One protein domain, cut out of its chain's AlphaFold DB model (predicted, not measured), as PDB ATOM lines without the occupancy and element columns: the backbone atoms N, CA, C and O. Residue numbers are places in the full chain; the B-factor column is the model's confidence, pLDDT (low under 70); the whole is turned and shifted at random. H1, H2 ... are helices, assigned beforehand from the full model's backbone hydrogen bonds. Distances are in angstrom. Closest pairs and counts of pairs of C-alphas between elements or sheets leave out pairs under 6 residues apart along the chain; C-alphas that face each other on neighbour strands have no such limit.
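AT A GLANCE: This is residues 321 to 536 of the 536 residues of the protein "Nexilin" of Armadillidium vulgare (UniProt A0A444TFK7). Two lobes of helices, H1 to H5 at one end and H8 to H11 at the other, are joined through a middle of H6, H7, H12 and H13. These four make an up-and-down bundle, each helix running against the one before it, and residues 524 to 536, of which 524 to 534 belong to H13, stick out as a bare arm. The printed part has 216 residues with thirteen named helices, H1 to H13 in chain order, and no named strand; the class is all helix. The whole is compact, with a radius of gyration of the C-alphas of 19.0 A and spans of 53 by 50 by 28 A; without the arm the body spans 53 by 30 by 26 A.

HOW THE PARTS SIT: H1, residues 321 to 331, is close to but not clearly touching H2, residues 335 to 346. H2 and H3, residues 350 to 364, form a helical hairpin at a shallow tilt of 14 degrees, the closest C-alphas being those of Val 339 and Ala 357, 5.7 A. H4, residues 369 to 377, only just touches H3, with 3 pairs of C-alphas within 8 A. H5, residues 382 to 385, touches H3 at the C-alphas of His 383 and Val 352, 5.6 A. H6, residues 387 to 399, touches H1, closest at the C-alphas of Gln 390 and Gly 321, 4.1 A. H7, residues 403 to 417, is the hub, touching five helices; it forms a hairpin with H6. H8, residues 423 to 434, touches H7 only at the corner, and only just, with 3 pairs of C-alphas within 8 A. H9, residues 440 to 452, and H10, residues 457 to 470, form a hairpin at a shallow tilt of 9 degrees. H11, residues 475 to 483, touches H8. H12, residues 493 to 505, touches H8 at the C-alphas of Gln 496 and Gly 424, 4.2 A. H13, residues 509 to 534, touches H6, H7, H8 and H12; H6 and H12 are apart. In H1, H3, H4, H6, H7, H8, H10, H11 and H13 every O i to N i+4 pair is within hydrogen-bond range; H2 has 4 of 8, H9 and H12 7 of 9 each, and H5 is too short for such a pair.

IN THESE COORDINATES: H1 begins at C-alpha 321 (217.657, 222.945, 269.062). H3 measures 20.8 A and H7 20.6 A from first to last C-alpha. H13 measures 38.0 A and ends at C-alpha 534 (222.315, 225.273, 300.960).

THE WHOLE: The C-alphas farthest apart, Lys 365 and Gln 471, are 56.6 A apart. The printed part has no cut and no long link. Mean pLDDT of the printed part is 81.5; residues 332 to 338, 346 and 524 to 536 are under 70.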
ATOM      1  N   GLY A 321     217.415 222.341 270.372       81.38
ATOM      2  CA  GLY A 321     217.657 222.945 269.062       81.38
ATOM      3  C   GLY A 321     219.106 222.843 268.605       81.38
ATOM      4  O   GLY A 321     219.369 222.440 267.471       81.38
ATOM      5  N   VAL A 322     220.061 223.127 269.490       85.88
ATOM      6  CA  VAL A 322     221.489 222.950 269.187       85.88
ATOM      7  C   VAL A 322     221.816 221.472 269.008       85.88
ATOM      8  O   VAL A 322     222.551 221.129 268.088       85.88
ATOM      9  N   LYS A 323     221.240 220.572 269.816       86.69
ATOM     10  CA  LYS A 323     221.392 219.118 269.628       86.69
ATOM     11  C   LYS A 323     220.884 218.669 268.261       86.69
ATOM     12  O   LYS A 323     221.579 217.915 267.579       86.69
ATOM     13  N   CYS A 324     219.736 219.185 267.815       84.31
ATOM     14  CA  CYS A 324     219.242 218.956 266.456       84.31
ATOM     15  C   CYS A 324     220.246 219.457 265.410       84.31
ATOM     16  O   CYS A 324     220.606 218.708 264.504       84.31
ATOM     17  N   PHE A 325     220.749 220.684 265.561       85.44
ATOM     18  CA  PHE A 325     221.708 221.279 264.630       85.44
ATOM     19  C   PHE A 325     223.030 220.503 264.552       85.44
ATOM     20  O   PHE A 325     223.512 220.214 263.455       85.44
ATOM     21  N   VAL A 326     223.593 220.107 265.696       87.56
ATOM     22  CA  VAL A 326     224.803 219.276 265.776       87.56
ATOM     23  C   VAL A 326     224.554 217.935 265.090       87.56
ATOM     24  O   VAL A 326     225.326 217.551 264.217       87.56
ATOM     25  N   LYS A 327     223.430 217.266 265.382       84.56
ATOM     26  CA  LYS A 327     223.088 215.978 264.762       84.56
ATOM     27  C   LYS A 327     222.919 216.081 263.247       84.56
ATOM     28  O   LYS A 327     223.345 215.193 262.507       84.56
ATOM     29  N   VAL A 328     222.293 217.153 262.769       81.81
ATOM     30  CA  VAL A 328     222.155 217.435 261.334       81.81
ATOM     31  C   VAL A 328     223.523 217.673 260.702       81.81
ATOM     32  O   VAL A 328     223.808 217.094 259.658       81.81
ATOM     33  N   SER A 329     224.385 218.444 261.359       80.81
ATOM     34  CA  SER A 329     225.730 218.761 260.872       80.81
ATOM     35  C   SER A 329     226.668 217.544 260.866       80.81
ATOM     36  O   SER A 329     227.510 217.434 259.981       80.81
ATOM     37  N   GLU A 330     226.498 216.590 261.789       79.00
ATOM     38  CA  GLU A 330     227.218 215.305 261.782       79.00
ATOM     39  C   GLU A 330     226.753 214.358 260.664       79.00
ATOM     40  O   GLU A 330     227.539 213.569 260.142       79.00
ATOM     41  N   THR A 331     225.461 214.385 260.322       73.44
ATOM     42  CA  THR A 331     224.839 213.388 259.427       73.44
ATOM     43  C   THR A 331     224.644 213.877 257.992       73.44
ATOM     44  O   THR A 331     224.309 213.075 257.120       73.44
ATOM     45  N   SER A 332     224.841 215.171 257.723       66.38
ATOM     46  CA  SER A 332     224.547 215.802 256.436       66.38
ATOM     47  C   SER A 332     225.575 216.876 256.078       66.38
ATOM     48  O   SER A 332     225.886 217.751 256.882       66.38
ATOM     49  N   MET A 333     226.036 216.890 254.819       55.88
ATOM     50  CA  MET A 333     226.923 217.944 254.289       55.88
ATOM     51  C   MET A 333     226.245 219.325 254.193       55.88
ATOM     52  O   MET A 333     226.896 220.311 253.853       55.88
ATOM     53  N   LYS A 334     224.949 219.412 254.514       61.69
ATOM     54  CA  LYS A 334     224.161 220.648 254.478       61.69
ATOM     55  C   LYS A 334     224.441 221.618 255.626       61.69
ATOM     56  O   LYS A 334     223.905 222.716 255.601       61.69
ATOM     57  N   GLY A 335     225.287 221.278 256.604       63.97
ATOM     58  CA  GLY A 335     225.651 222.215 257.681       63.97
ATOM     59  C   GLY A 335     226.170 223.570 257.162       63.97
ATOM     60  O   GLY A 335     225.856 224.611 257.728       63.97
ATOM     61  N   ASP A 336     226.868 223.581 256.016       68.81
ATOM     62  CA  ASP A 336     227.297 224.825 255.355       68.81
ATOM     63  C   ASP A 336     226.138 225.656 254.792       68.81
ATOM     64  O   ASP A 336     226.172 226.881 254.882       68.81
ATOM     65  N   GLU A 337     225.131 224.995 254.219       68.44
ATOM     66  CA  GLU A 337     223.903 225.611 253.694       68.44
ATOM     67  C   GLU A 337     223.114 226.256 254.842       68.44
ATOM     68  O   GLU A 337     222.637 227.384 254.724       68.44
ATOM     69  N   VAL A 338     223.072 225.593 256.006       68.88
ATOM     70  CA  VAL A 338     222.438 226.146 257.208       68.88
ATOM     71  C   VAL A 338     223.118 227.431 257.653       68.88
ATOM     72  O   VAL A 338     222.443 228.429 257.866       68.88
ATOM     73  N   VAL A 339     224.446 227.419 257.776       74.88
ATOM     74  CA  VAL A 339     225.210 228.569 258.278       74.88
ATOM     75  C   VAL A 339     225.164 229.748 257.304       74.88
ATOM     76  O   VAL A 339     225.070 230.891 257.738       74.88
ATOM     77  N   LYS A 340     225.256 229.487 255.994       73.88
ATOM     78  CA  LYS A 340     225.441 230.541 254.984       73.88
ATOM     79  C   LYS A 340     224.143 231.066 254.385       73.88
ATOM     80  O   LYS A 340     224.088 232.242 254.043       73.88
ATOM     81  N   GLU A 341     223.138 230.213 254.216       72.31
ATOM     82  CA  GLU A 341     221.942 230.556 253.436       72.31
ATOM     83  C   GLU A 341     220.675 230.586 254.285       72.31
ATOM     84  O   GLU A 341     219.840 231.466 254.090       72.31
ATOM     85  N   ILE A 342     220.519 229.655 255.233       72.31
ATOM     86  CA  ILE A 342     219.246 229.470 255.946       72.31
ATOM     87  C   ILE A 342     219.220 230.234 257.271       72.31
ATOM     88  O   ILE A 342     218.276 230.976 257.507       72.31
ATOM     89  N   ALA A 343     220.238 230.117 258.125       73.12
ATOM     90  CA  ALA A 343     220.275 230.795 259.424       73.12
ATOM     91  C   ALA A 343     220.099 232.328 259.322       73.12
ATOM     92  O   ALA A 343     219.297 232.858 260.094       73.12
ATOM     93  N   PRO A 344     220.702 233.041 258.343       77.25
ATOM     94  CA  PRO A 344     220.482 234.482 258.166       77.25
ATOM     95  C   PRO A 344     219.042 234.880 257.790       77.25
ATOM     96  O   PRO A 344     218.690 236.048 257.879       77.25
ATOM     97  N   GLN A 345     218.194 233.935 257.360       73.06
ATOM     98  CA  GLN A 345     216.768 234.192 257.099       73.06
ATOM     99  C   GLN A 345     215.905 234.086 258.364       73.06
ATOM    100  O   GLN A 345     214.756 234.525 258.362       73.06
ATOM    101  N   PHE A 346     216.429 233.455 259.419       68.81
ATOM    102  CA  PHE A 346     215.711 233.181 260.666       68.81
ATOM    103  C   PHE A 346     216.234 234.003 261.849       68.81
ATOM    104  O   PHE A 346     215.501 234.170 262.824       68.81
ATOM    105  N   PHE A 347     217.469 234.504 261.776       75.81
ATOM    106  CA  PHE A 347     218.104 235.290 262.829       75.81
ATOM    107  C   PHE A 347     218.633 236.612 262.270       75.81
ATOM    108  O   PHE A 347     219.407 236.614 261.316       75.81
ATOM    109  N   GLU A 348     218.227 237.718 262.893       74.06
ATOM    110  CA  GLU A 348     218.749 239.064 262.606       74.06
ATOM    111  C   GLU A 348     220.016 239.379 263.423       74.06
ATOM    112  O   GLU A 348     220.783 240.265 263.063       74.06
ATOM    113  N   ASP A 349     220.243 238.643 264.515       78.44
ATOM    114  CA  ASP A 349     221.363 238.843 265.434       78.44
ATOM    115  C   ASP A 349     222.661 238.218 264.886       78.44
ATOM    116  O   ASP A 349     222.771 236.995 264.727       78.44
ATOM    117  N   GLU A 350     223.658 239.063 264.609       81.19
ATOM    118  CA  GLU A 350     224.972 238.637 264.117       81.19
ATOM    119  C   GLU A 350     225.726 237.753 265.123       81.19
ATOM    120  O   GLU A 350     226.476 236.866 264.705       81.19
ATOM    121  N   GLU A 351     225.509 237.923 266.433       84.12
ATOM    122  CA  GLU A 351     226.167 237.115 267.465       84.12
ATOM    123  C   GLU A 351     225.630 235.675 267.456       84.12
ATOM    124  O   GLU A 351     226.407 234.717 267.532       84.12
ATOM    125  N   VAL A 352     224.320 235.498 267.241       81.12
ATOM    126  CA  VAL A 352     223.697 234.172 267.055       81.12
ATOM    127  C   VAL A 352     224.268 233.479 265.818       81.12
ATOM    128  O   VAL A 352     224.648 232.305 265.877       81.12
ATOM    129  N   LEU A 353     224.370 234.193 264.694       81.12
ATOM    130  CA  LEU A 353     224.921 233.647 263.451       81.12
ATOM    131  C   LEU A 353     226.399 233.258 263.603       81.12
ATOM    132  O   LEU A 353     226.812 232.195 263.124       81.12
ATOM    133  N   ALA A 354     227.185 234.072 264.311       83.69
ATOM    134  CA  ALA A 354     228.585 233.787 264.606       83.69
ATOM    135  C   ALA A 354     228.747 232.530 265.476       83.69
ATOM    136  O   ALA A 354     229.611 231.691 265.196       83.69
ATOM    137  N   GLU A 355     227.901 232.349 266.494       87.81
ATOM    138  CA  GLU A 355     227.913 231.151 267.336       87.81
ATOM    139  C   GLU A 355     227.523 229.886 266.550       87.81
ATOM    140  O   GLU A 355     228.220 228.872 266.651       87.81
ATOM    141  N   ILE A 356     226.488 229.943 265.695       84.25
ATOM    142  CA  ILE A 356     226.100 228.829 264.803       84.25
ATOM    143  C   ILE A 356     227.268 228.453 263.877       84.25
ATOM    144  O   ILE A 356     227.619 227.274 263.744       84.25
ATOM    145  N   ALA A 357     227.917 229.451 263.269       85.69
ATOM    146  CA  ALA A 357     229.076 229.248 262.404       85.69
ATOM    147  C   ALA A 357     230.269 228.642 263.159       85.69
ATOM    148  O   ALA A 357     230.958 227.762 262.631       85.69
ATOM    149  N   LYS A 358     230.505 229.073 264.405       87.81
ATOM    150  CA  LYS A 358     231.562 228.539 265.272       87.81
ATOM    151  C   LYS A 358     231.305 227.071 265.613       87.81
ATOM    152  O   LYS A 358     232.218 226.267 265.434       87.81
ATOM    153  N   VAL A 359     230.084 226.693 266.008       86.44
ATOM    154  CA  VAL A 359     229.715 225.285 266.271       86.44
ATOM    155  C   VAL A 359     229.961 224.413 265.036       86.44
ATOM    156  O   VAL A 359     230.615 223.375 265.130       86.44
ATOM    157  N   HIS A 360     229.522 224.859 263.857       85.31
ATOM    158  CA  HIS A 360     229.745 224.128 262.605       85.31
ATOM    159  C   HIS A 360     231.231 224.012 262.229       85.31
ATOM    160  O   HIS A 360     231.699 222.957 261.799       85.31
ATOM    161  N   SER A 361     232.009 225.077 262.436       85.31
ATOM    162  CA  SER A 361     233.461 225.082 262.208       85.31
ATOM    163  C   SER A 361     234.193 224.086 263.114       85.31
ATOM    164  O   SER A 361     235.102 223.393 262.656       85.31
ATOM    165  N   LEU A 362     233.780 223.967 264.381       87.00
ATOM    166  CA  LEU A 362     234.328 222.979 265.317       87.00
ATOM    167  C   LEU A 362     234.028 221.548 264.853       87.00
ATOM    168  O   LEU A 362     234.944 220.728 264.791       87.00
ATOM    169  N   LEU A 363     232.791 221.275 264.430       85.12
ATOM    170  CA  LEU A 363     232.411 219.971 263.877       85.12
ATOM    171  C   LEU A 363     233.232 219.623 262.626       85.12
ATOM    172  O   LEU A 363     233.763 218.520 262.522       85.12
ATOM    173  N   LYS A 364     233.444 220.584 261.718       83.19
ATOM    174  CA  LYS A 364     234.315 220.406 260.540       83.19
ATOM    175  C   LYS A 364     235.774 220.121 260.878       83.19
ATOM    176  O   LYS A 364     236.455 219.429 260.125       83.19
ATOM    177  N   LYS A 365     236.268 220.661 261.992       84.75
ATOM    178  CA  LYS A 365     237.625 220.406 262.498       84.75
ATOM    179  C   LYS A 365     237.739 219.072 263.251       84.75
ATOM    180  O   LYS A 365     238.788 218.812 263.832       84.75
ATOM    181  N   ASN A 366     236.706 218.222 263.212       80.88
ATOM    182  CA  ASN A 366     236.617 216.945 263.928       80.88
ATOM    183  C   ASN A 366     236.758 217.085 265.455       80.88
ATOM    184  O   ASN A 366     237.252 216.170 266.118       80.88
ATOM    185  N   VAL A 367     236.333 218.223 266.013       85.44
ATOM    186  CA  VAL A 367     236.190 218.393 267.466       85.44
ATOM    187  C   VAL A 367     235.081 217.464 267.950       85.44
ATOM    188  O   VAL A 367     234.034 217.352 267.308       85.44
ATOM    189  N   SER A 368     235.306 216.771 269.067       83.88
ATOM    190  CA  SER A 368     234.316 215.825 269.575       83.88
ATOM    191  C   SER A 368     233.062 216.550 270.077       83.88
ATOM    192  O   SER A 368     233.131 217.627 270.669       83.88
ATOM    193  N   VAL A 369     231.890 215.939 269.895       81.12
ATOM    194  CA  VAL A 369     230.614 216.485 270.389       81.12
ATOM    195  C   VAL A 369     230.648 216.734 271.906       81.12
ATOM    196  O   VAL A 369     230.094 217.717 272.385       81.12
ATOM    197  N   ASN A 370     231.383 215.910 272.662       81.00
ATOM    198  CA  ASN A 370     231.578 216.097 274.103       81.00
ATOM    199  C   ASN A 370     232.388 217.361 274.442       81.00
ATOM    200  O   ASN A 370     232.072 218.043 275.419       81.00
ATOM    201  N   GLU A 371     233.407 217.694 273.648       81.56
ATOM    202  CA  GLU A 371     234.162 218.945 273.796       81.56
ATOM    203  C   GLU A 371     233.274 220.153 273.493       81.56
ATOM    204  O   GLU A 371     233.244 221.093 274.285       81.56
ATOM    205  N   ILE A 372     232.459 220.087 272.435       83.44
ATOM    206  CA  ILE A 372     231.478 221.138 272.120       83.44
ATOM    207  C   ILE A 372     230.517 221.334 273.299       83.44
ATOM    208  O   ILE A 372     230.330 222.458 273.757       83.44
ATOM    209  N   TRP A 373     229.972 220.258 273.877       84.38
ATOM    210  CA  TRP A 373     229.117 220.369 275.065       84.38
ATOM    211  C   TRP A 373     229.837 220.935 276.287       84.38
ATOM    212  O   TRP A 373     229.205 221.576 277.124       84.38
ATOM    213  N   SER A 374     231.143 220.710 276.407       78.56
ATOM    214  CA  SER A 374     231.950 221.286 277.484       78.56
ATOM    215  C   SER A 374     232.109 222.799 277.302       78.56
ATOM    216  O   SER A 374     232.003 223.537 278.274       78.56
ATOM    217  N   MET A 375     232.238 223.276 276.060       79.00
ATOM    218  CA  MET A 375     232.246 224.708 275.730       79.00
ATOM    219  C   MET A 375     230.884 225.374 275.997       79.00
ATOM    220  O   MET A 375     230.835 226.487 276.514       79.00
ATOM    221  N   PHE A 376     229.768 224.680 275.730       80.12
ATOM    222  CA  PHE A 376     228.435 225.152 276.140       80.12
ATOM    223  C   PHE A 376     228.327 225.291 277.666       80.12
ATOM    224  O   PHE A 376     227.844 226.311 278.147       80.12
ATOM    225  N   ARG A 377     228.841 224.321 278.439       73.00
ATOM    226  CA  ARG A 377     228.896 224.423 279.912       73.00
ATOM    227  C   ARG A 377     229.795 225.558 280.397       73.00
ATOM    228  O   ARG A 377     229.522 226.130 281.443       73.00
ATOM    229  N   ALA A 378     230.846 225.875 279.646       73.25
ATOM    230  CA  ALA A 378     231.745 226.985 279.937       73.25
ATOM    231  C   ALA A 378     231.155 228.365 279.577       73.25
ATOM    232  O   ALA A 378     231.803 229.378 279.829       73.25
ATOM    233  N   GLY A 379     229.948 228.424 278.996       72.19
ATOM    234  CA  GLY A 379     229.281 229.680 278.639       72.19
ATOM    235  C   GLY A 379     229.781 230.314 277.338       72.19
ATOM    236  O   GLY A 379     229.498 231.480 277.079       72.19
ATOM    237  N   GLU A 380     230.500 229.569 276.490       79.44
ATOM    238  CA  GLU A 380     231.026 230.097 275.220       79.44
ATOM    239  C   GLU A 380     229.951 230.376 274.152       79.44
ATOM    240  O   GLU A 380     230.262 230.996 273.134       79.44
ATOM    241  N   PHE A 381     228.720 229.896 274.358       83.62
ATOM    242  CA  PHE A 381     227.610 229.946 273.399       83.62
ATOM    243  C   PHE A 381     226.320 230.470 274.051       83.62
ATOM    244  O   PHE A 381     225.287 229.794 274.081       83.62
ATOM    245  N   LYS A 382     226.410 231.652 274.665       78.62
ATOM    246  CA  LYS A 382     225.340 232.234 275.492       78.62
ATOM    247  C   LYS A 382     224.099 232.622 274.681       78.62
ATOM    248  O   LYS A 382     222.986 232.529 275.194       78.62
ATOM    249  N   HIS A 383     224.257 233.022 273.418       82.19
ATOM    250  CA  HIS A 383     223.120 233.417 272.578       82.19
ATOM    251  C   HIS A 383     222.376 232.198 272.066       82.19
ATOM    252  O   HIS A 383     221.148 232.153 272.107       82.19
ATOM    253  N   LEU A 384     223.121 231.167 271.666       82.31
ATOM    254  CA  LEU A 384     222.541 229.900 271.266       82.31
ATOM    255  C   LEU A 384     221.725 229.277 272.382       82.31
ATOM    256  O   LEU A 384     220.697 228.686 272.084       82.31
ATOM    257  N   GLN A 385     222.132 229.417 273.644       77.81
ATOM    258  CA  GLN A 385     221.400 228.850 274.773       77.81
ATOM    259  C   GLN A 385     219.959 229.369 274.871       77.81
ATOM    260  O   GLN A 385     219.089 228.585 275.224       77.81
ATOM    261  N   GLN A 386     219.674 230.610 274.464       75.00
ATOM    262  CA  GLN A 386     218.367 231.245 274.651       75.00
ATOM    263  C   GLN A 386     217.175 230.397 274.140       75.00
ATOM    264  O   GLN A 386     217.211 229.888 273.011       75.00
ATOM    265  N   PRO A 387     216.051 230.323 274.887       72.06
ATOM    266  CA  PRO A 387     214.895 229.493 274.527       72.06
ATOM    267  C   PRO A 387     214.337 229.744 273.120       72.06
ATOM    268  O   PRO A 387     214.004 228.817 272.372       72.06
ATOM    269  N   LYS A 388     214.265 231.022 272.731       71.56
ATOM    270  CA  LYS A 388     213.796 231.445 271.406       71.56
ATOM    271  C   LYS A 388     214.682 230.878 270.294       71.56
ATOM    272  O   LYS A 388     214.169 230.412 269.279       71.56
ATOM    273  N   ILE A 389     215.994 230.840 270.513       80.62
ATOM    274  CA  ILE A 389     216.969 230.340 269.541       80.62
ATOM    275  C   ILE A 389     216.902 228.816 269.432       80.62
ATOM    276  O   ILE A 389     216.911 228.283 268.323       80.62
ATOM    277  N   GLN A 390     216.713 228.102 270.546       81.38
ATOM    278  CA  GLN A 390     216.525 226.646 270.532       81.38
ATOM    279  C   GLN A 390     215.334 226.227 269.666       81.38
ATOM    280  O   GLN A 390     215.443 225.348 268.811       81.38
ATOM    281  N   THR A 391     214.196 226.892 269.842       76.75
ATOM    282  CA  THR A 391     212.983 226.572 269.076       76.75
ATOM    283  C   THR A 391     213.117 226.948 267.599       76.75
ATOM    284  O   THR A 391     212.642 226.215 266.732       76.75
ATOM    285  N   ALA A 392     213.820 228.040 267.289       76.12
ATOM    286  CA  ALA A 392     214.147 228.426 265.920       76.12
ATOM    287  C   ALA A 392     215.109 227.436 265.236       76.12
ATOM    288  O   ALA A 392     214.891 227.078 264.081       76.12
ATOM    289  N   LEU A 393     216.117 226.916 265.942       79.88
ATOM    290  CA  LEU A 393     217.034 225.909 265.399       79.88
ATOM    291  C   LEU A 393     216.335 224.586 265.070       79.88
ATOM    292  O   LEU A 393     216.630 223.987 264.034       79.88
ATOM    293  N   VAL A 394     215.373 224.155 265.895       81.31
ATOM    294  CA  VAL A 394     214.522 222.998 265.566       81.31
ATOM    295  C   VAL A 394     213.768 223.249 264.257       81.31
ATOM    296  O   VAL A 394     213.853 222.424 263.349       81.31
ATOM    297  N   LYS A 395     213.122 224.417 264.110       75.38
ATOM    298  CA  LYS A 395     212.411 224.798 262.871       75.38
ATOM    299  C   LYS A 395     213.318 224.763 261.647       75.38
ATOM    300  O   LYS A 395     212.917 224.262 260.602       75.38
ATOM    301  N   ILE A 396     214.535 225.290 261.770       78.94
ATOM    302  CA  ILE A 396     215.522 225.292 260.688       78.94
ATOM    303  C   ILE A 396     215.864 223.853 260.287       78.94
ATOM    304  O   ILE A 396     215.819 223.519 259.104       78.94
ATOM    305  N   CYS A 397     216.136 222.974 261.256       79.81
ATOM    306  CA  CYS A 397     216.449 221.567 260.992       79.81
ATOM    307  C   CYS A 397     215.297 220.827 260.290       79.81
ATOM    308  O   CYS A 397     215.540 220.021 259.386       79.81
ATOM    309  N   GLU A 398     214.049 221.115 260.663       78.81
ATOM    310  CA  GLU A 398     212.876 220.579 259.970       78.81
ATOM    311  C   GLU A 398     212.739 221.144 258.549       78.81
ATOM    312  O   GLU A 398     212.526 220.377 257.609       78.81
ATOM    313  N   TYR A 399     212.937 222.456 258.369       75.62
ATOM    314  CA  TYR A 399     212.862 223.140 257.072       75.62
ATOM    315  C   TYR A 399     213.852 222.568 256.048       75.62
ATOM    316  O   TYR A 399     213.520 222.412 254.875       75.62
ATOM    317  N   ILE A 400     215.046 222.171 256.494       71.75
ATOM    318  CA  ILE A 400     216.072 221.543 255.641       71.75
ATOM    319  C   ILE A 400     215.687 220.105 255.226       71.75
ATOM    320  O   ILE A 400     216.303 219.515 254.333       71.75
ATOM    321  N   GLY A 401     214.653 219.531 255.851       74.62
ATOM    322  CA  GLY A 401     214.154 218.183 255.583       74.62
ATOM    323  C   GLY A 401     214.728 217.109 256.508       74.62
ATOM    324  O   GLY A 401     214.610 215.920 256.213       74.62
ATOM    325  N   HIS A 402     215.332 217.485 257.641       80.44
ATOM    326  CA  HIS A 402     215.920 216.541 258.599       80.44
ATOM    327  C   HIS A 402     214.956 216.123 259.723       80.44
ATOM    328  O   HIS A 402     215.377 215.897 260.859       80.44
ATOM    329  N   GLN A 403     213.673 215.927 259.398       80.12
ATOM    330  CA  GLN A 403     212.616 215.566 260.355       80.12
ATOM    331  C   GLN A 403     212.976 214.359 261.231       80.12
ATOM    332  O   GLN A 403     212.749 214.360 262.434       80.12
ATOM    333  N   ARG A 404     213.591 213.324 260.643       80.94
ATOM    334  CA  ARG A 404     213.978 212.108 261.374       80.94
ATOM    335  C   ARG A 404     215.023 212.381 262.459       80.94
ATOM    336  O   ARG A 404     214.951 211.774 263.523       80.94
ATOM    337  N   ASN A 405     215.989 213.257 262.183       83.94
ATOM    338  CA  ASN A 405     217.018 213.620 263.156       83.94
ATOM    339  C   ASN A 405     216.413 214.460 264.282       83.94
ATOM    340  O   ASN A 405     216.732 214.222 265.442       83.94
ATOM    341  N   VAL A 406     215.508 215.382 263.935       83.00
ATOM    342  CA  VAL A 406     214.768 216.196 264.906       83.00
ATOM    343  C   VAL A 406     213.946 215.307 265.839       83.00
ATOM    344  O   VAL A 406     214.160 215.352 267.045       83.00
ATOM    345  N   SER A 407     213.094 214.425 265.309       84.81
ATOM    346  CA  SER A 407     212.269 213.539 266.143       84.81
ATOM    347  C   SER A 407     213.096 212.578 267.001       84.81
ATOM    348  O   SER A 407     212.702 212.256 268.114       84.81
ATOM    349  N   MET A 408     214.263 212.133 266.523       84.69
ATOM    350  CA  MET A 408     215.170 211.304 267.324       84.69
ATOM    351  C   MET A 408     215.741 212.078 268.517       84.69
ATOM    352  O   MET A 408     215.675 211.581 269.636       84.69
ATOM    353  N   VAL A 409     216.239 213.298 268.295       86.88
ATOM    354  CA  VAL A 409     216.759 214.155 269.373       86.88
ATOM    355  C   VAL A 409     215.646 214.522 270.355       86.88
ATOM    356  O   VAL A 409     215.823 214.382 271.559       86.88
ATOM    357  N   LEU A 410     214.471 214.931 269.869       86.62
ATOM    358  CA  LEU A 410     213.346 215.270 270.745       86.62
ATOM    359  C   LEU A 410     212.843 214.062 271.542       86.62
ATOM    360  O   LEU A 410     212.418 214.241 272.680       86.62
ATOM    361  N   ALA A 411     212.910 212.846 270.992       86.31
ATOM    362  CA  ALA A 411     212.572 211.631 271.727       86.31
ATOM    363  C   ALA A 411     213.580 211.323 272.847       86.31
ATOM    364  O   ALA A 411     213.171 210.971 273.953       86.31
ATOM    365  N   GLU A 412     214.882 211.497 272.589       87.19
ATOM    366  CA  GLU A 412     215.934 211.359 273.608       87.19
ATOM    367  C   GLU A 412     215.726 212.361 274.756       87.19
ATOM    368  O   GLU A 412     215.703 211.967 275.924       87.19
ATOM    369  N   GLU A 413     215.474 213.636 274.439       85.25
ATOM    370  CA  GLU A 413     215.204 214.663 275.455       85.25
ATOM    371  C   GLU A 413     213.884 214.416 276.199       85.25
ATOM    372  O   GLU A 413     213.809 214.583 277.416       85.25
ATOM    373  N   THR A 414     212.845 213.968 275.488       86.81
ATOM    374  CA  THR A 414     211.554 213.606 276.093       86.81
ATOM    375  C   THR A 414     211.730 212.485 277.104       86.81
ATOM    376  O   THR A 414     211.154 212.558 278.184       86.81
ATOM    377  N   GLN A 415     212.527 211.459 276.796       87.62
ATOM    378  CA  GLN A 415     212.754 210.339 277.707       87.62
ATOM    379  C   GLN A 415     213.415 210.780 279.021       87.62
ATOM    380  O   GLN A 415     213.086 210.242 280.080       87.62
ATOM    381  N   GLU A 416     214.329 211.749 278.963       85.12
ATOM    382  CA  GLU A 416     214.977 212.286 280.158       85.12
ATOM    383  C   GLU A 416     214.008 213.159 280.965       85.12
ATOM    384  O   GLU A 416     213.804 212.920 282.156       85.12
ATOM    385  N   GLN A 417     213.327 214.095 280.300       83.94
ATOM    386  CA  GLN A 417     212.446 215.058 280.960       83.94
ATOM    387  C   GLN A 417     211.150 214.425 281.489       83.94
ATOM    388  O   GLN A 417     210.606 214.855 282.508       83.94
ATOM    389  N   ALA A 418     210.685 213.343 280.857       86.81
ATOM    390  CA  ALA A 418     209.507 212.584 281.270       86.81
ATOM    391  C   ALA A 418     209.653 211.887 282.632       86.81
ATOM    392  O   ALA A 418     208.652 211.446 283.198       86.81
ATOM    393  N   LYS A 419     210.877 211.769 283.173       85.44
ATOM    394  CA  LYS A 419     211.114 211.238 284.526       85.44
ATOM    395  C   LYS A 419     210.597 212.175 285.615       85.44
ATOM    396  O   LYS A 419     210.233 211.705 286.691       85.44
ATOM    397  N   VAL A 420     210.592 213.476 285.333       83.56
ATOM    398  CA  VAL A 420     210.247 214.533 286.291       83.56
ATOM    399  C   VAL A 420     208.902 215.162 285.931       83.56
ATOM    400  O   VAL A 420     208.047 215.316 286.802       83.56
ATOM    401  N   HIS A 421     208.670 215.433 284.642       87.25
ATOM    402  CA  HIS A 421     207.546 216.242 284.169       87.25
ATOM    403  C   HIS A 421     206.667 215.511 283.145       87.25
ATOM    404  O   HIS A 421     207.185 214.789 282.291       87.25
ATOM    405  N   PRO A 422     205.339 215.743 283.119       90.62
ATOM    406  CA  PRO A 422     204.444 215.189 282.099       90.62
ATOM    407  C   PRO A 422     204.535 215.976 280.772       90.62
ATOM    408  O   PRO A 422     203.557 216.553 280.293       90.62
ATOM    409  N   VAL A 423     205.731 216.029 280.173       91.12
ATOM    410  CA  VAL A 423     206.043 216.846 278.982       91.12
ATOM    411  C   VAL A 423     205.179 216.511 277.762       91.12
ATOM    412  O   VAL A 423     204.811 217.405 277.000       91.12
ATOM    413  N   GLY A 424     204.783 215.246 277.605       91.12
ATOM    414  CA  GLY A 424     203.903 214.800 276.525       91.12
ATOM    415  C   GLY A 424     202.489 215.358 276.661       91.12
ATOM    416  O   GLY A 424     201.905 215.829 275.682       91.12
ATOM    417  N   LEU A 425     201.955 215.370 277.885       93.50
ATOM    418  CA  LEU A 425     200.663 215.987 278.180       93.50
ATOM    419  C   LEU A 425     200.722 217.513 278.017       93.50
ATOM    420  O   LEU A 425     199.828 218.082 277.394       93.50
ATOM    421  N   LYS A 426     201.783 218.162 278.519       92.12
ATOM    422  CA  LYS A 426     202.008 219.613 278.377       92.12
ATOM    423  C   LYS A 426     202.004 220.036 276.900       92.12
ATOM    424  O   LYS A 426     201.257 220.938 276.521       92.12
ATOM    425  N   ALA A 427     202.752 219.329 276.047       90.50
ATOM    426  CA  ALA A 427     202.798 219.597 274.608       90.50
ATOM    427  C   ALA A 427     201.436 219.397 273.923       90.50
ATOM    428  O   ALA A 427     201.020 220.227 273.114       90.50
ATOM    429  N   LEU A 428     200.706 218.335 274.279       93.19
ATOM    430  CA  LEU A 428     199.371 218.075 273.740       93.19
ATOM    431  C   LEU A 428     198.373 219.168 274.133       93.19
ATOM    432  O   LEU A 428     197.633 219.652 273.279       93.19
ATOM    433  N   LEU A 429     198.351 219.578 275.404       90.19
ATOM    434  CA  LEU A 429     197.464 220.637 275.891       90.19
ATOM    435  C   LEU A 429     197.773 221.985 275.235       90.19
ATOM    436  O   LEU A 429     196.854 222.731 274.892       90.19
ATOM    437  N   ARG A 430     199.058 222.282 275.013       88.00
ATOM    438  CA  ARG A 430     199.491 223.487 274.298       88.00
ATOM    439  C   ARG A 430     199.021 223.472 272.846       88.00
ATOM    440  O   ARG A 430     198.416 224.441 272.394       88.00
ATOM    441  N   MET A 431     199.205 222.349 272.154       88.81
ATOM    442  CA  MET A 431     198.692 222.149 270.800       88.81
ATOM    443  C   MET A 431     197.175 222.341 270.745       88.81
ATOM    444  O   MET A 431     196.687 223.111 269.932       88.81
ATOM    445  N   VAL A 432     196.418 221.708 271.641       88.06
ATOM    446  CA  VAL A 432     194.951 221.826 271.666       88.06
ATOM    447  C   VAL A 432     194.483 223.263 271.945       88.06
ATOM    448  O   VAL A 432     193.455 223.667 271.406       88.06
ATOM    449  N   LYS A 433     195.212 224.031 272.767       84.88
ATOM    450  CA  LYS A 433     194.856 225.416 273.124       84.88
ATOM    451  C   LYS A 433     195.169 226.417 272.007       84.88
ATOM    452  O   LYS A 433     194.370 227.320 271.776       84.88
ATOM    453  N   TYR A 434     196.305 226.264 271.325       81.50
ATOM    454  CA  TYR A 434     196.827 227.295 270.417       81.50
ATOM    455  C   TYR A 434     196.804 226.918 268.928       81.50
ATOM    456  O   TYR A 434     196.885 227.807 268.080       81.50
ATOM    457  N   ALA A 435     196.672 225.637 268.568       78.44
ATOM    458  CA  ALA A 435     196.612 225.223 267.167       78.44
ATOM    459  C   ALA A 435     195.221 225.488 266.568       78.44
ATOM    460  O   ALA A 435     194.240 224.816 266.892       78.44
ATOM    461  N   LYS A 436     195.131 226.454 265.648       74.31
ATOM    462  CA  LYS A 436     193.866 226.844 264.994       74.31
ATOM    463  C   LYS A 436     193.262 225.754 264.107       74.31
ATOM    464  O   LYS A 436     192.068 225.777 263.811       74.31
ATOM    465  N   ASP A 437     194.083 224.829 263.631       79.25
ATOM    466  CA  ASP A 437     193.703 223.732 262.748       79.25
ATOM    467  C   ASP A 437     193.242 222.476 263.496       79.25
ATOM    468  O   ASP A 437     192.614 221.597 262.895       79.25
ATOM    469  N   ILE A 438     193.452 222.421 264.812       81.69
ATOM    470  CA  ILE A 438     192.989 221.327 265.658       81.69
ATOM    471  C   ILE A 438     191.623 221.674 266.238       81.69
ATOM    472  O   ILE A 438     191.457 222.608 267.015       81.69
ATOM    473  N   LYS A 439     190.614 220.870 265.894       85.88
ATOM    474  CA  LYS A 439     189.305 220.911 266.558       85.88
ATOM    475  C   LYS A 439     189.330 219.941 267.742       85.88
ATOM    476  O   LYS A 439     189.318 218.730 267.488       85.88
ATOM    477  N   PRO A 440     189.300 220.411 269.006       85.69
ATOM    478  CA  PRO A 440     189.447 219.540 270.175       85.69
ATOM    479  C   PRO A 440     188.421 218.400 270.190       85.69
ATOM    480  O   PRO A 440     188.749 217.253 270.485       85.69
ATOM    481  N   GLU A 441     187.181 218.682 269.783       83.69
ATOM    482  CA  GLU A 441     186.103 217.689 269.758       83.69
ATOM    483  C   GLU A 441     186.378 216.506 268.824       83.69
ATOM    484  O   GLU A 441     186.088 215.363 269.176       83.69
ATOM    485  N   VAL A 442     186.943 216.771 267.644       85.88
ATOM    486  CA  VAL A 442     187.292 215.735 266.660       85.88
ATOM    487  C   VAL A 442     188.575 215.031 267.093       85.88
ATOM    488  O   VAL A 442     188.664 213.805 267.044       85.88
ATOM    489  N   PHE A 443     189.546 215.794 267.593       89.06
ATOM    490  CA  PHE A 443     190.841 215.284 268.023       89.06
ATOM    491  C   PHE A 443     190.716 214.230 269.137       89.06
ATOM    492  O   PHE A 443     191.165 213.094 268.970       89.06
ATOM    493  N   PHE A 444     190.023 214.546 270.235       89.69
ATOM    494  CA  PHE A 444     189.855 213.607 271.353       89.69
ATOM    495  C   PHE A 444     188.909 212.438 271.040       89.69
ATOM    496  O   PHE A 444     189.018 211.376 271.656       89.69
ATOM    497  N   LYS A 445     187.983 212.601 270.087       86.12
ATOM    498  CA  LYS A 445     186.999 211.567 269.733       86.12
ATOM    499  C   LYS A 445     187.499 210.587 268.671       86.12
ATOM    500  O   LYS A 445     187.107 209.422 268.702       86.12
ATOM    501  N   GLU A 446     188.334 211.040 267.741       84.94
ATOM    502  CA  GLU A 446     188.733 210.254 266.566       84.94
ATOM    503  C   GLU A 446     190.242 210.014 266.493       84.94
ATOM    504  O   GLU A 446     190.663 208.882 266.251       84.94
ATOM    505  N   VAL A 447     191.063 211.039 266.741       86.25
ATOM    506  CA  VAL A 447     192.526 210.948 266.592       86.25
ATOM    507  C   VAL A 447     193.150 210.192 267.765       86.25
ATOM    508  O   VAL A 447     193.848 209.202 267.551       86.25
ATOM    509  N   ILE A 448     192.834 210.582 269.005       89.38
ATOM    510  CA  ILE A 448     193.385 209.934 270.206       89.38
ATOM    511  C   ILE A 448     193.048 208.431 270.269       89.38
ATOM    512  O   ILE A 448     193.976 207.632 270.399       89.38
ATOM    513  N   PRO A 449     191.786 207.985 270.095       88.62
ATOM    514  CA  PRO A 449     191.459 206.556 270.127       88.62
ATOM    515  C   PRO A 449     192.112 205.737 269.008       88.62
ATOM    516  O   PRO A 449     192.302 204.528 269.164       88.62
ATOM    517  N   ARG A 450     192.427 206.369 267.870       87.25
ATOM    518  CA  ARG A 450     193.107 205.726 266.741       87.25
ATOM    519  C   ARG A 450     194.592 205.509 267.020       87.25
ATOM    520  O   ARG A 450     195.109 204.455 266.667       87.25
ATOM    521  N   GLU A 451     195.252 206.483 267.638       85.69
ATOM    522  CA  GLU A 451     196.694 206.444 267.916       85.69
ATOM    523  C   GLU A 451     197.022 205.681 269.211       85.69
ATOM    524  O   GLU A 451     197.960 204.890 269.239       85.69
ATOM    525  N   MET A 452     196.211 205.851 270.261       83.12
ATOM    526  CA  MET A 452     196.450 205.287 271.602       83.12
ATOM    527  C   MET A 452     195.630 204.023 271.896       83.12
ATOM    528  O   MET A 452     195.784 203.409 272.953       83.12
ATOM    529  N   GLY A 453     194.741 203.630 270.980       86.25
ATOM    530  CA  GLY A 453     193.828 202.501 271.138       86.25
ATOM    531  C   GLY A 453     192.558 202.858 271.915       86.25
ATOM    532  O   GLY A 453     192.599 203.315 273.051       86.25
ATOM    533  N   ARG A 454     191.395 202.566 271.324       82.06
ATOM    534  CA  ARG A 454     190.068 202.995 271.810       82.06
ATOM    535  C   ARG A 454     189.727 202.625 273.257       82.06
ATOM    536  O   ARG A 454     188.925 203.318 273.873       82.06
ATOM    537  N   PHE A 455     190.299 201.543 273.772       83.75
ATOM    538  CA  PHE A 455     190.020 201.024 275.115       83.75
ATOM    539  C   PHE A 455     191.222 201.137 276.062       83.75
ATOM    540  O   PHE A 455     191.218 200.505 277.114       83.75
ATOM    541  N   SER A 456     192.264 201.894 275.699       90.31
ATOM    542  CA  SER A 456     193.396 202.100 276.602       90.31
ATOM    543  C   SER A 456     193.018 203.028 277.755       90.31
ATOM    544  O   SER A 456     192.248 203.978 277.589       90.31
ATOM    545  N   SER A 457     193.594 202.769 278.926       87.75
ATOM    546  CA  SER A 457     193.448 203.618 280.111       87.75
ATOM    547  C   SER A 457     193.914 205.053 279.842       87.75
ATOM    548  O   SER A 457     193.265 206.000 280.270       87.75
ATOM    549  N   THR A 458     194.955 205.232 279.025       89.69
ATOM    550  CA  THR A 458     195.420 206.556 278.589       89.69
ATOM    551  C   THR A 458     194.394 207.281 277.720       89.69
ATOM    552  O   THR A 458     194.204 208.482 277.877       89.69
ATOM    553  N   THR A 459     193.670 206.573 276.845       91.06
ATOM    554  CA  THR A 459     192.562 207.175 276.081       91.06
ATOM    555  C   THR A 459     191.419 207.607 276.999       91.06
ATOM    556  O   THR A 459     190.830 208.661 276.775       91.06
ATOM    557  N   GLN A 460     191.115 206.833 278.045       91.44
ATOM    558  CA  GLN A 460     190.093 207.194 279.034       91.44
ATOM    559  C   GLN A 460     190.498 208.434 279.845       91.44
ATOM    560  O   GLN A 460     189.700 209.358 279.987       91.44
ATOM    561  N   GLU A 461     191.752 208.507 280.299       93.19
ATOM    562  CA  GLU A 461     192.283 209.690 280.990       93.19
ATOM    563  C   GLU A 461     192.308 210.925 280.071       93.19
ATOM    564  O   GLU A 461     191.921 212.011 280.491       93.19
ATOM    565  N   LEU A 462     192.650 210.780 278.785       92.38
ATOM    566  CA  LEU A 462     192.565 211.887 277.819       92.38
ATOM    567  C   LEU A 462     191.122 212.321 277.527       92.38
ATOM    568  O   LEU A 462     190.881 213.489 277.228       92.38
ATOM    569  N   GLN A 463     190.144 211.418 277.626       91.12
ATOM    570  CA  GLN A 463     188.729 211.798 277.566       91.12
ATOM    571  C   GLN A 463     188.311 212.606 278.795       91.12
ATOM    572  O   GLN A 463     187.569 213.576 278.646       91.12
ATOM    573  N   GLN A 464     188.816 212.261 279.981       91.50
ATOM    574  CA  GLN A 464     188.631 213.070 281.184       91.50
ATOM    575  C   GLN A 464     189.274 214.455 281.019       91.50
ATOM    576  O   GLN A 464     188.613 215.458 281.265       91.50
ATOM    577  N   VAL A 465     190.502 214.530 280.496       92.38
ATOM    578  CA  VAL A 465     191.160 215.803 280.142       92.38
ATOM    579  C   VAL A 465     190.306 216.611 279.159       92.38
ATOM    580  O   VAL A 465     190.090 217.803 279.360       92.38
ATOM    581  N   SER A 466     189.734 215.975 278.134       92.94
ATOM    582  CA  SER A 466     188.821 216.641 277.195       92.94
ATOM    583  C   SER A 466     187.578 217.218 277.884       92.94
ATOM    584  O   SER A 466     187.125 218.305 277.524       92.94
ATOM    585  N   GLN A 467     187.026 216.527 278.887       91.12
ATOM    586  CA  GLN A 467     185.913 217.039 279.693       91.12
ATOM    587  C   GLN A 467     186.335 218.229 280.561       91.12
ATOM    588  O   GLN A 467     185.594 219.205 280.618       91.12
ATOM    589  N   MET A 468     187.523 218.181 281.168       90.56
ATOM    590  CA  MET A 468     188.083 219.288 281.953       90.56
ATOM    591  C   MET A 468     188.258 220.549 281.094       90.56
ATOM    592  O   MET A 468     187.809 221.625 281.480       90.56
ATOM    593  N   ILE A 469     188.790 220.401 279.875       90.31
ATOM    594  CA  ILE A 469     188.910 221.506 278.907       90.31
ATOM    595  C   ILE A 469     187.527 222.081 278.563       90.31
ATOM    596  O   ILE A 469     187.346 223.295 278.529       90.31
ATOM    597  N   LYS A 470     186.515 221.227 278.347       89.12
ATOM    598  CA  LYS A 470     185.133 221.675 278.081       89.12
ATOM    599  C   LYS A 470     184.490 222.403 279.260       89.12
ATOM    600  O   LYS A 470     183.605 223.224 279.045       89.12
ATOM    601  N   GLN A 471     184.907 222.090 280.483       91.25
ATOM    602  CA  GLN A 471     184.470 222.766 281.704       91.25
ATOM    603  C   GLN A 471     185.194 224.104 281.932       91.25
ATOM    604  O   GLN A 471     184.863 224.802 282.884       91.25
ATOM    605  N   GLY A 472     186.141 224.475 281.062       87.56
ATOM    606  CA  GLY A 472     186.912 225.712 281.181       87.56
ATOM    607  C   GLY A 472     188.044 225.634 282.204       87.56
ATOM    608  O   GLY A 472     188.505 226.671 282.663       87.56
ATOM    609  N   ILE A 473     188.479 224.426 282.578       89.31
ATOM    610  CA  ILE A 473     189.641 224.244 283.454       89.31
ATOM    611  C   ILE A 473     190.902 224.614 282.668       89.31
ATOM    612  O   ILE A 473     191.113 224.124 281.555       89.31
ATOM    613  N   GLU A 474     191.742 225.472 283.247       87.69
ATOM    614  CA  GLU A 474     192.987 225.913 282.618       87.69
ATOM    615  C   GLU A 474     194.018 224.780 282.523       87.69
ATOM    616  O   GLU A 474     194.082 223.884 283.369       87.69
ATOM    617  N   ASN A 475     194.879 224.845 281.503       87.44
ATOM    618  CA  ASN A 475     195.893 223.818 281.236       87.44
ATOM    619  C   ASN A 475     196.789 223.534 282.456       87.44
ATOM    620  O   ASN A 475     197.080 222.372 282.729       87.44
ATOM    621  N   GLU A 476     197.178 224.570 283.206       85.38
ATOM    622  CA  GLU A 476     198.018 224.435 284.406       85.38
ATOM    623  C   GLU A 476     197.333 223.624 285.514       85.38
ATOM    624  O   GLU A 476     197.965 222.810 286.183       85.38
ATOM    625  N   GLU A 477     196.016 223.766 285.675       86.94
ATOM    626  CA  GLU A 477     195.255 223.015 286.678       86.94
ATOM    627  C   GLU A 477     195.073 221.542 286.268       86.94
ATOM    628  O   GLU A 477     195.106 220.635 287.109       86.94
ATOM    629  N   ILE A 478     194.960 221.269 284.962       89.12
ATOM    630  CA  ILE A 478     194.963 219.903 284.414       89.12
ATOM    631  C   ILE A 478     196.329 219.237 284.636       89.12
ATOM    632  O   ILE A 478     196.392 218.074 285.049       89.12
ATOM    633  N   ILE A 479     197.421 219.966 284.400       89.69
ATOM    634  CA  ILE A 479     198.789 219.493 284.640       89.69
ATOM    635  C   ILE A 479     198.992 219.200 286.131       89.69
ATOM    636  O   ILE A 479     199.395 218.090 286.472       89.69
ATOM    637  N   ALA A 480     198.607 220.120 287.019       87.44
ATOM    638  CA  ALA A 480     198.687 219.920 288.467       87.44
ATOM    639  C   ALA A 480     197.862 218.704 288.930       87.44
ATOM    640  O   ALA A 480     198.286 217.928 289.786       87.44
ATOM    641  N   THR A 481     196.694 218.479 288.319       87.94
ATOM    642  CA  THR A 481     195.864 217.284 288.551       87.94
ATOM    643  C   THR A 481     196.597 215.997 288.151       87.94
ATOM    644  O   THR A 481     196.538 214.994 288.873       87.94
ATOM    645  N   CYS A 482     197.317 216.016 287.027       89.69
ATOM    646  CA  CYS A 482     198.157 214.907 286.581       89.69
ATOM    647  C   CYS A 482     199.336 214.666 287.535       89.69
ATOM    648  O   CYS A 482     199.576 213.531 287.953       89.69
ATOM    649  N   GLU A 483     200.036 215.724 287.940       87.06
ATOM    650  CA  GLU A 483     201.183 215.669 288.852       87.06
ATOM    651  C   GLU A 483     200.787 215.168 290.247       87.06
ATOM    652  O   GLU A 483     201.494 214.330 290.821       87.06
ATOM    653  N   ALA A 484     199.598 215.550 290.727       86.38
ATOM    654  CA  ALA A 484     198.970 215.041 291.948       86.38
ATOM    655  C   ALA A 484     198.547 213.558 291.866       86.38
ATOM    656  O   ALA A 484     198.042 213.003 292.842       86.38
ATOM    657  N   GLY A 485     198.733 212.898 290.717       85.25
ATOM    658  CA  GLY A 485     198.495 211.465 290.539       85.25
ATOM    659  C   GLY A 485     197.043 211.085 290.243       85.25
ATOM    660  O   GLY A 485     196.727 209.898 290.222       85.25
ATOM    661  N   LYS A 486     196.162 212.060 289.979       87.69
ATOM    662  CA  LYS A 486     194.762 211.796 289.595       87.69
ATOM    663  C   LYS A 486     194.625 211.297 288.148       87.69
ATOM    664  O   LYS A 486     193.592 210.731 287.811       87.69
ATOM    665  N   LEU A 487     195.665 211.471 287.326       89.69
ATOM    666  CA  LEU A 487     195.793 210.925 285.966       89.69
ATOM    667  C   LEU A 487     197.057 210.039 285.886       89.69
ATOM    668  O   LEU A 487     198.086 210.446 285.338       89.69
ATOM    669  N   PRO A 488     197.046 208.858 286.530       87.12
ATOM    670  CA  PRO A 488     198.251 208.069 286.767       87.12
ATOM    671  C   PRO A 488     198.877 207.492 285.500       87.12
ATOM    672  O   PRO A 488     200.074 207.210 285.508       87.12
ATOM    673  N   THR A 489     198.122 207.274 284.418       90.06
ATOM    674  CA  THR A 489     198.723 206.807 283.162       90.06
ATOM    675  C   THR A 489     199.347 207.948 282.380       90.06
ATOM    676  O   THR A 489     200.397 207.738 281.787       90.06
ATOM    677  N   LEU A 490     198.783 209.155 282.430       89.19
ATOM    678  CA  LEU A 490     199.340 210.354 281.798       89.19
ATOM    679  C   LEU A 490     200.556 210.933 282.524       89.19
ATOM    680  O   LEU A 490     201.253 211.751 281.940       89.19
ATOM    681  N   LYS A 491     200.843 210.499 283.754       88.25
ATOM    682  CA  LYS A 491     202.082 210.843 284.472       88.25
ATOM    683  C   LYS A 491     203.265 209.937 284.107       88.25
ATOM    684  O   LYS A 491     204.414 210.288 284.342       88.25
ATOM    685  N   ARG A 492     203.000 208.743 283.573       88.81
ATOM    686  CA  ARG A 492     204.033 207.729 283.330       88.81
ATOM    687  C   ARG A 492     205.008 208.155 282.225       88.81
ATOM    688  O   ARG A 492     204.545 208.633 281.186       88.81
ATOM    689  N   PRO A 493     206.323 207.916 282.375       86.94
ATOM    690  CA  PRO A 493     207.285 208.203 281.315       86.94
ATOM    691  C   PRO A 493     206.966 207.472 280.005       86.94
ATOM    692  O   PRO A 493     207.100 208.035 278.921       86.94
ATOM    693  N   GLU A 494     206.454 206.238 280.091       87.56
ATOM    694  CA  GLU A 494     206.166 205.401 278.920       87.56
ATOM    695  C   GLU A 494     205.035 205.957 278.044       87.56
ATOM    696  O   GLU A 494     204.936 205.614 276.865       87.56
ATOM    697  N   THR A 495     204.169 206.807 278.604       88.56
ATOM    698  CA  THR A 495     203.049 207.415 277.876       88.56
ATOM    699  C   THR A 495     203.390 208.785 277.307       88.56
ATOM    700  O   THR A 495     202.704 209.213 276.381       88.56
ATOM    701  N   GLN A 496     204.472 209.439 277.751       92.56
ATOM    702  CA  GLN A 496     204.849 210.763 277.242       92.56
ATOM    703  C   GLN A 496     205.275 210.712 275.774       92.56
ATOM    704  O   GLN A 496     204.795 211.512 274.974       92.56
ATOM    705  N   GLN A 497     206.105 209.737 275.390       90.25
ATOM    706  CA  GLN A 497     206.586 209.631 274.009       90.25
ATOM    707  C   GLN A 497     205.452 209.393 272.990       90.25
ATOM    708  O   GLN A 497     205.427 210.072 271.964       90.25
ATOM    709  N   PRO A 498     204.473 208.496 273.229       89.81
ATOM    710  CA  PRO A 498     203.290 208.397 272.375       89.81
ATOM    711  C   PRO A 498     202.519 209.713 272.210       89.81
ATOM    712  O   PRO A 498     202.072 210.006 271.104       89.81
ATOM    713  N   LEU A 499     202.386 210.519 273.270       91.50
ATOM    714  CA  LEU A 499     201.720 211.827 273.194       91.50
ATOM    715  C   LEU A 499     202.518 212.808 272.332       91.50
ATOM    716  O   LEU A 499     201.939 213.460 271.466       91.50
ATOM    717  N   ILE A 500     203.841 212.846 272.501       90.19
ATOM    718  CA  ILE A 500     204.743 213.630 271.648       90.19
ATOM    719  C   ILE A 500     204.611 213.220 270.181       90.19
ATOM    720  O   ILE A 500     204.387 214.075 269.330       90.19
ATOM    721  N   ASN A 501     204.623 211.918 269.887       88.25
ATOM    722  CA  ASN A 501     204.476 211.417 268.521       88.25
ATOM    723  C   ASN A 501     203.147 211.860 267.882       88.25
ATOM    724  O   ASN A 501     203.080 212.069 266.671       88.25
ATOM    725  N   ILE A 502     202.069 211.981 268.666       88.31
ATOM    726  CA  ILE A 502     200.784 212.497 268.175       88.31
ATOM    727  C   ILE A 502     200.916 213.977 267.810       88.31
ATOM    728  O   ILE A 502     200.474 214.361 266.727       88.31
ATOM    729  N   VAL A 503     201.542 214.781 268.672       86.88
ATOM    730  CA  VAL A 503     201.778 216.216 268.436       86.88
ATOM    731  C   VAL A 503     202.662 216.434 267.199       86.88
ATOM    732  O   VAL A 503     202.322 217.241 266.334       86.88
ATOM    733  N   GLU A 504     203.734 215.654 267.043       85.19
ATOM    734  CA  GLU A 504     204.597 215.682 265.853       85.19
ATOM    735  C   GLU A 504     203.840 215.272 264.581       85.19
ATOM    736  O   GLU A 504     203.954 215.931 263.549       85.19
ATOM    737  N   LYS A 505     203.002 214.225 264.637       85.69
ATOM    738  CA  LYS A 505     202.169 213.796 263.495       85.69
ATOM    739  C   LYS A 505     201.146 214.844 263.062       85.69
ATOM    740  O   LYS A 505     200.740 214.828 261.902       85.69
ATOM    741  N   GLN A 506     200.707 215.712 263.973       83.94
ATOM    742  CA  GLN A 506     199.860 216.859 263.638       83.94
ATOM    743  C   GLN A 506     200.665 218.049 263.077       83.94
ATOM    744  O   GLN A 506     200.066 219.026 262.650       83.94
ATOM    745  N   GLY A 507     201.999 217.969 263.021       80.94
ATOM    746  CA  GLY A 507     202.862 219.024 262.482       80.94
ATOM    747  C   GLY A 507     203.254 220.097 263.500       80.94
ATOM    748  O   GLY A 507     203.690 221.177 263.110       80.94
ATOM    749  N   HIS A 508     203.114 219.821 264.801       83.50
ATOM    750  CA  HIS A 508     203.391 220.781 265.875       83.50
ATOM    751  C   HIS A 508     204.673 220.455 266.661       83.50
ATOM    752  O   HIS A 508     204.754 220.691 267.866       83.50
ATOM    753  N   THR A 509     205.709 219.952 265.988       80.69
ATOM    754  CA  THR A 509     207.013 219.605 266.588       80.69
ATOM    755  C   THR A 509     207.665 220.767 267.341       80.69
ATOM    756  O   THR A 509     208.289 220.584 268.382       80.69
ATOM    757  N   VAL A 510     207.478 221.999 266.865       76.94
ATOM    758  CA  VAL A 510     207.986 223.207 267.531       76.94
ATOM    759  C   VAL A 510     207.419 223.355 268.942       76.94
ATOM    760  O   VAL A 510     208.144 223.762 269.846       76.94
ATOM    761  N   MET A 511     206.147 223.006 269.148       81.44
ATOM    762  CA  MET A 511     205.509 223.084 270.465       81.44
ATOM    763  C   MET A 511     206.096 222.046 271.426       81.44
ATOM    764  O   MET A 511     206.229 222.316 272.615       81.44
ATOM    765  N   VAL A 512     206.509 220.884 270.908       84.75
ATOM    766  CA  VAL A 512     207.253 219.881 271.682       84.75
ATOM    767  C   VAL A 512     208.589 220.456 272.140       84.75
ATOM    768  O   VAL A 512     208.898 220.425 273.328       84.75
ATOM    769  N   ALA A 513     209.355 221.036 271.213       81.88
ATOM    770  CA  ALA A 513     210.634 221.655 271.537       81.88
ATOM    771  C   ALA A 513     210.478 222.800 272.552       81.88
ATOM    772  O   ALA A 513     211.261 222.881 273.489       81.88
ATOM    773  N   GLN A 514     209.450 223.643 272.410       80.38
ATOM    774  CA  GLN A 514     209.142 224.717 273.360       80.38
ATOM    775  C   GLN A 514     208.925 224.189 274.779       80.38
ATOM    776  O   GLN A 514     209.542 224.692 275.711       80.38
ATOM    777  N   VAL A 515     208.090 223.159 274.938       85.25
ATOM    778  CA  VAL A 515     207.814 222.564 276.252       85.25
ATOM    779  C   VAL A 515     209.075 221.945 276.856       85.25
ATOM    780  O   VAL A 515     209.349 222.158 278.030       85.25
ATOM    781  N   LEU A 516     209.869 221.216 276.067       85.50
ATOM    782  CA  LEU A 516     211.118 220.616 276.554       85.50
ATOM    783  C   LEU A 516     212.122 221.679 277.013       85.50
ATOM    784  O   LEU A 516     212.725 221.529 278.072       85.50
ATOM    785  N   VAL A 517     212.262 222.764 276.245       79.62
ATOM    786  CA  VAL A 517     213.106 223.906 276.610       79.62
ATOM    787  C   VAL A 517     212.603 224.537 277.908       79.62
ATOM    788  O   VAL A 517     213.370 224.665 278.853       79.62
ATOM    789  N   GLU A 518     211.322 224.895 277.996       78.31
ATOM    790  CA  GLU A 518     210.752 225.557 279.178       78.31
ATOM    791  C   GLU A 518     210.939 224.748 280.462       78.31
ATOM    792  O   GLU A 518     211.315 225.309 281.489       78.31
ATOM    793  N   GLU A 519     210.704 223.440 280.413       83.31
ATOM    794  CA  GLU A 519     210.831 222.577 281.587       83.31
ATOM    795  C   GLU A 519     212.299 222.389 281.994       83.31
ATOM    796  O   GLU A 519     212.619 222.511 283.173       83.31
ATOM    797  N   ALA A 520     213.214 222.219 281.035       75.69
ATOM    798  CA  ALA A 520     214.648 222.166 281.328       75.69
ATOM    799  C   ALA A 520     215.176 223.492 281.915       75.69
ATOM    800  O   ALA A 520     216.102 223.510 282.731       75.69
ATOM    801  N   TYR A 521     214.582 224.618 281.516       72.75
ATOM    802  CA  TYR A 521     214.892 225.933 282.066       72.75
ATOM    803  C   TYR A 521     214.353 226.130 283.487       72.75
ATOM    804  O   TYR A 521     215.061 226.677 284.334       72.75
ATOM    805  N   LYS A 522     213.130 225.665 283.769       73.75
ATOM    806  CA  LYS A 522     212.563 225.678 285.128       73.75
ATOM    807  C   LYS A 522     213.412 224.844 286.087       73.75
ATOM    808  O   LYS A 522     213.784 225.352 287.142       73.75
ATOM    809  N   ASP A 523     213.807 223.637 285.681       74.12
ATOM    810  CA  ASP A 523     214.627 222.737 286.503       74.12
ATOM    811  C   ASP A 523     215.971 223.355 286.896       74.12
ATOM    812  O   ASP A 523     216.402 223.252 288.046       74.12
ATOM    813  N   ALA A 524     216.640 224.033 285.961       65.94
ATOM    814  CA  ALA A 524     217.917 224.681 286.251       65.94
ATOM    815  C   ALA A 524     217.774 225.842 287.240       65.94
ATOM    816  O   ALA A 524     218.590 225.977 288.153       65.94
ATOM    817  N   LYS A 525     216.703 226.635 287.111       64.88
ATOM    818  CA  LYS A 525     216.405 227.724 288.045       64.88
ATOM    819  C   LYS A 525     216.099 227.197 289.449       64.88
ATOM    820  O   LYS A 525     216.557 227.767 290.439       64.88
ATOM    821  N   GLU A 526     215.345 226.106 289.556       65.62
ATOM    822  CA  GLU A 526     215.031 225.477 290.844       65.62
ATOM    823  C   GLU A 526     216.274 224.867 291.505       65.62
ATOM    824  O   GLU A 526     216.498 225.077 292.700       65.62
ATOM    825  N   ALA A 527     217.136 224.198 290.733       60.34
ATOM    826  CA  ALA A 527     218.410 223.677 291.225       60.34
ATOM    827  C   ALA A 527     219.317 224.791 291.780       60.34
ATOM    828  O   ALA A 527     219.949 224.608 292.822       60.34
ATOM    829  N   HIS A 528     219.338 225.963 291.138       56.19
ATOM    830  CA  HIS A 528     220.098 227.117 291.613       56.19
ATOM    831  C   HIS A 528     219.576 227.657 292.951       56.19
ATOM    832  O   HIS A 528     220.363 227.904 293.864       56.19
ATOM    833  N   ILE A 529     218.255 227.790 293.111       54.41
ATOM    834  CA  ILE A 529     217.653 228.230 294.380       54.41
ATOM    835  C   ILE A 529     218.045 227.271 295.509       54.41
ATOM    836  O   ILE A 529     218.435 227.721 296.585       54.41
ATOM    837  N   VAL A 530     218.006 225.961 295.260       52.94
ATOM    838  CA  VAL A 530     218.401 224.948 296.249       52.94
ATOM    839  C   VAL A 530     219.888 225.060 296.604       52.94
ATOM    840  O   VAL A 530     220.226 225.050 297.786       52.94
ATOM    841  N   ILE A 531     220.776 225.237 295.621       53.34
ATOM    842  CA  ILE A 531     222.219 225.424 295.858       53.34
ATOM    843  C   ILE A 531     222.488 226.710 296.655       53.34
ATOM    844  O   ILE A 531     223.230 226.684 297.634       53.34
ATOM    845  N   CYS A 532     221.846 227.822 296.301       46.00
ATOM    846  CA  CYS A 532     221.993 229.101 296.996       46.00
ATOM    847  C   CYS A 532     221.415 229.095 298.419       46.00
ATOM    848  O   CYS A 532     221.922 229.810 299.279       46.00
ATOM    849  N   VAL A 533     220.377 228.295 298.683       49.00
ATOM    850  CA  VAL A 533     219.829 228.086 300.034       49.00
ATOM    851  C   VAL A 533     220.724 227.168 300.868       49.00
ATOM    852  O   VAL A 533     220.828 227.385 302.065       49.00
ATOM    853  N   LEU A 534     221.387 226.177 300.263       43.44
ATOM    854  CA  LEU A 534     222.315 225.273 300.960       43.44
ATOM    855  C   LEU A 534     223.692 225.900 301.246       43.44
ATOM    856  O   LEU A 534     224.405 225.420 302.124       43.44
ATOM    857  N   LEU A 535     224.081 226.929 300.489       46.12
ATOM    858  CA  LEU A 535     225.336 227.676 300.664       46.12
ATOM    859  C   LEU A 535     225.202 228.913 301.576       46.12
ATOM    860  O   LEU A 535     226.220 229.532 301.893       46.12
ATOM    861  N   ARG A 536     223.980 229.282 301.974       41.28
ATOM    862  CA  ARG A 536     223.695 230.268 303.031       41.28
ATOM    863  C   ARG A 536     223.486 229.562 304.359       41.28
ATOM    864  O   ARG A 536     223.879 230.166 305.381       41.28
TER     865      ARG A 536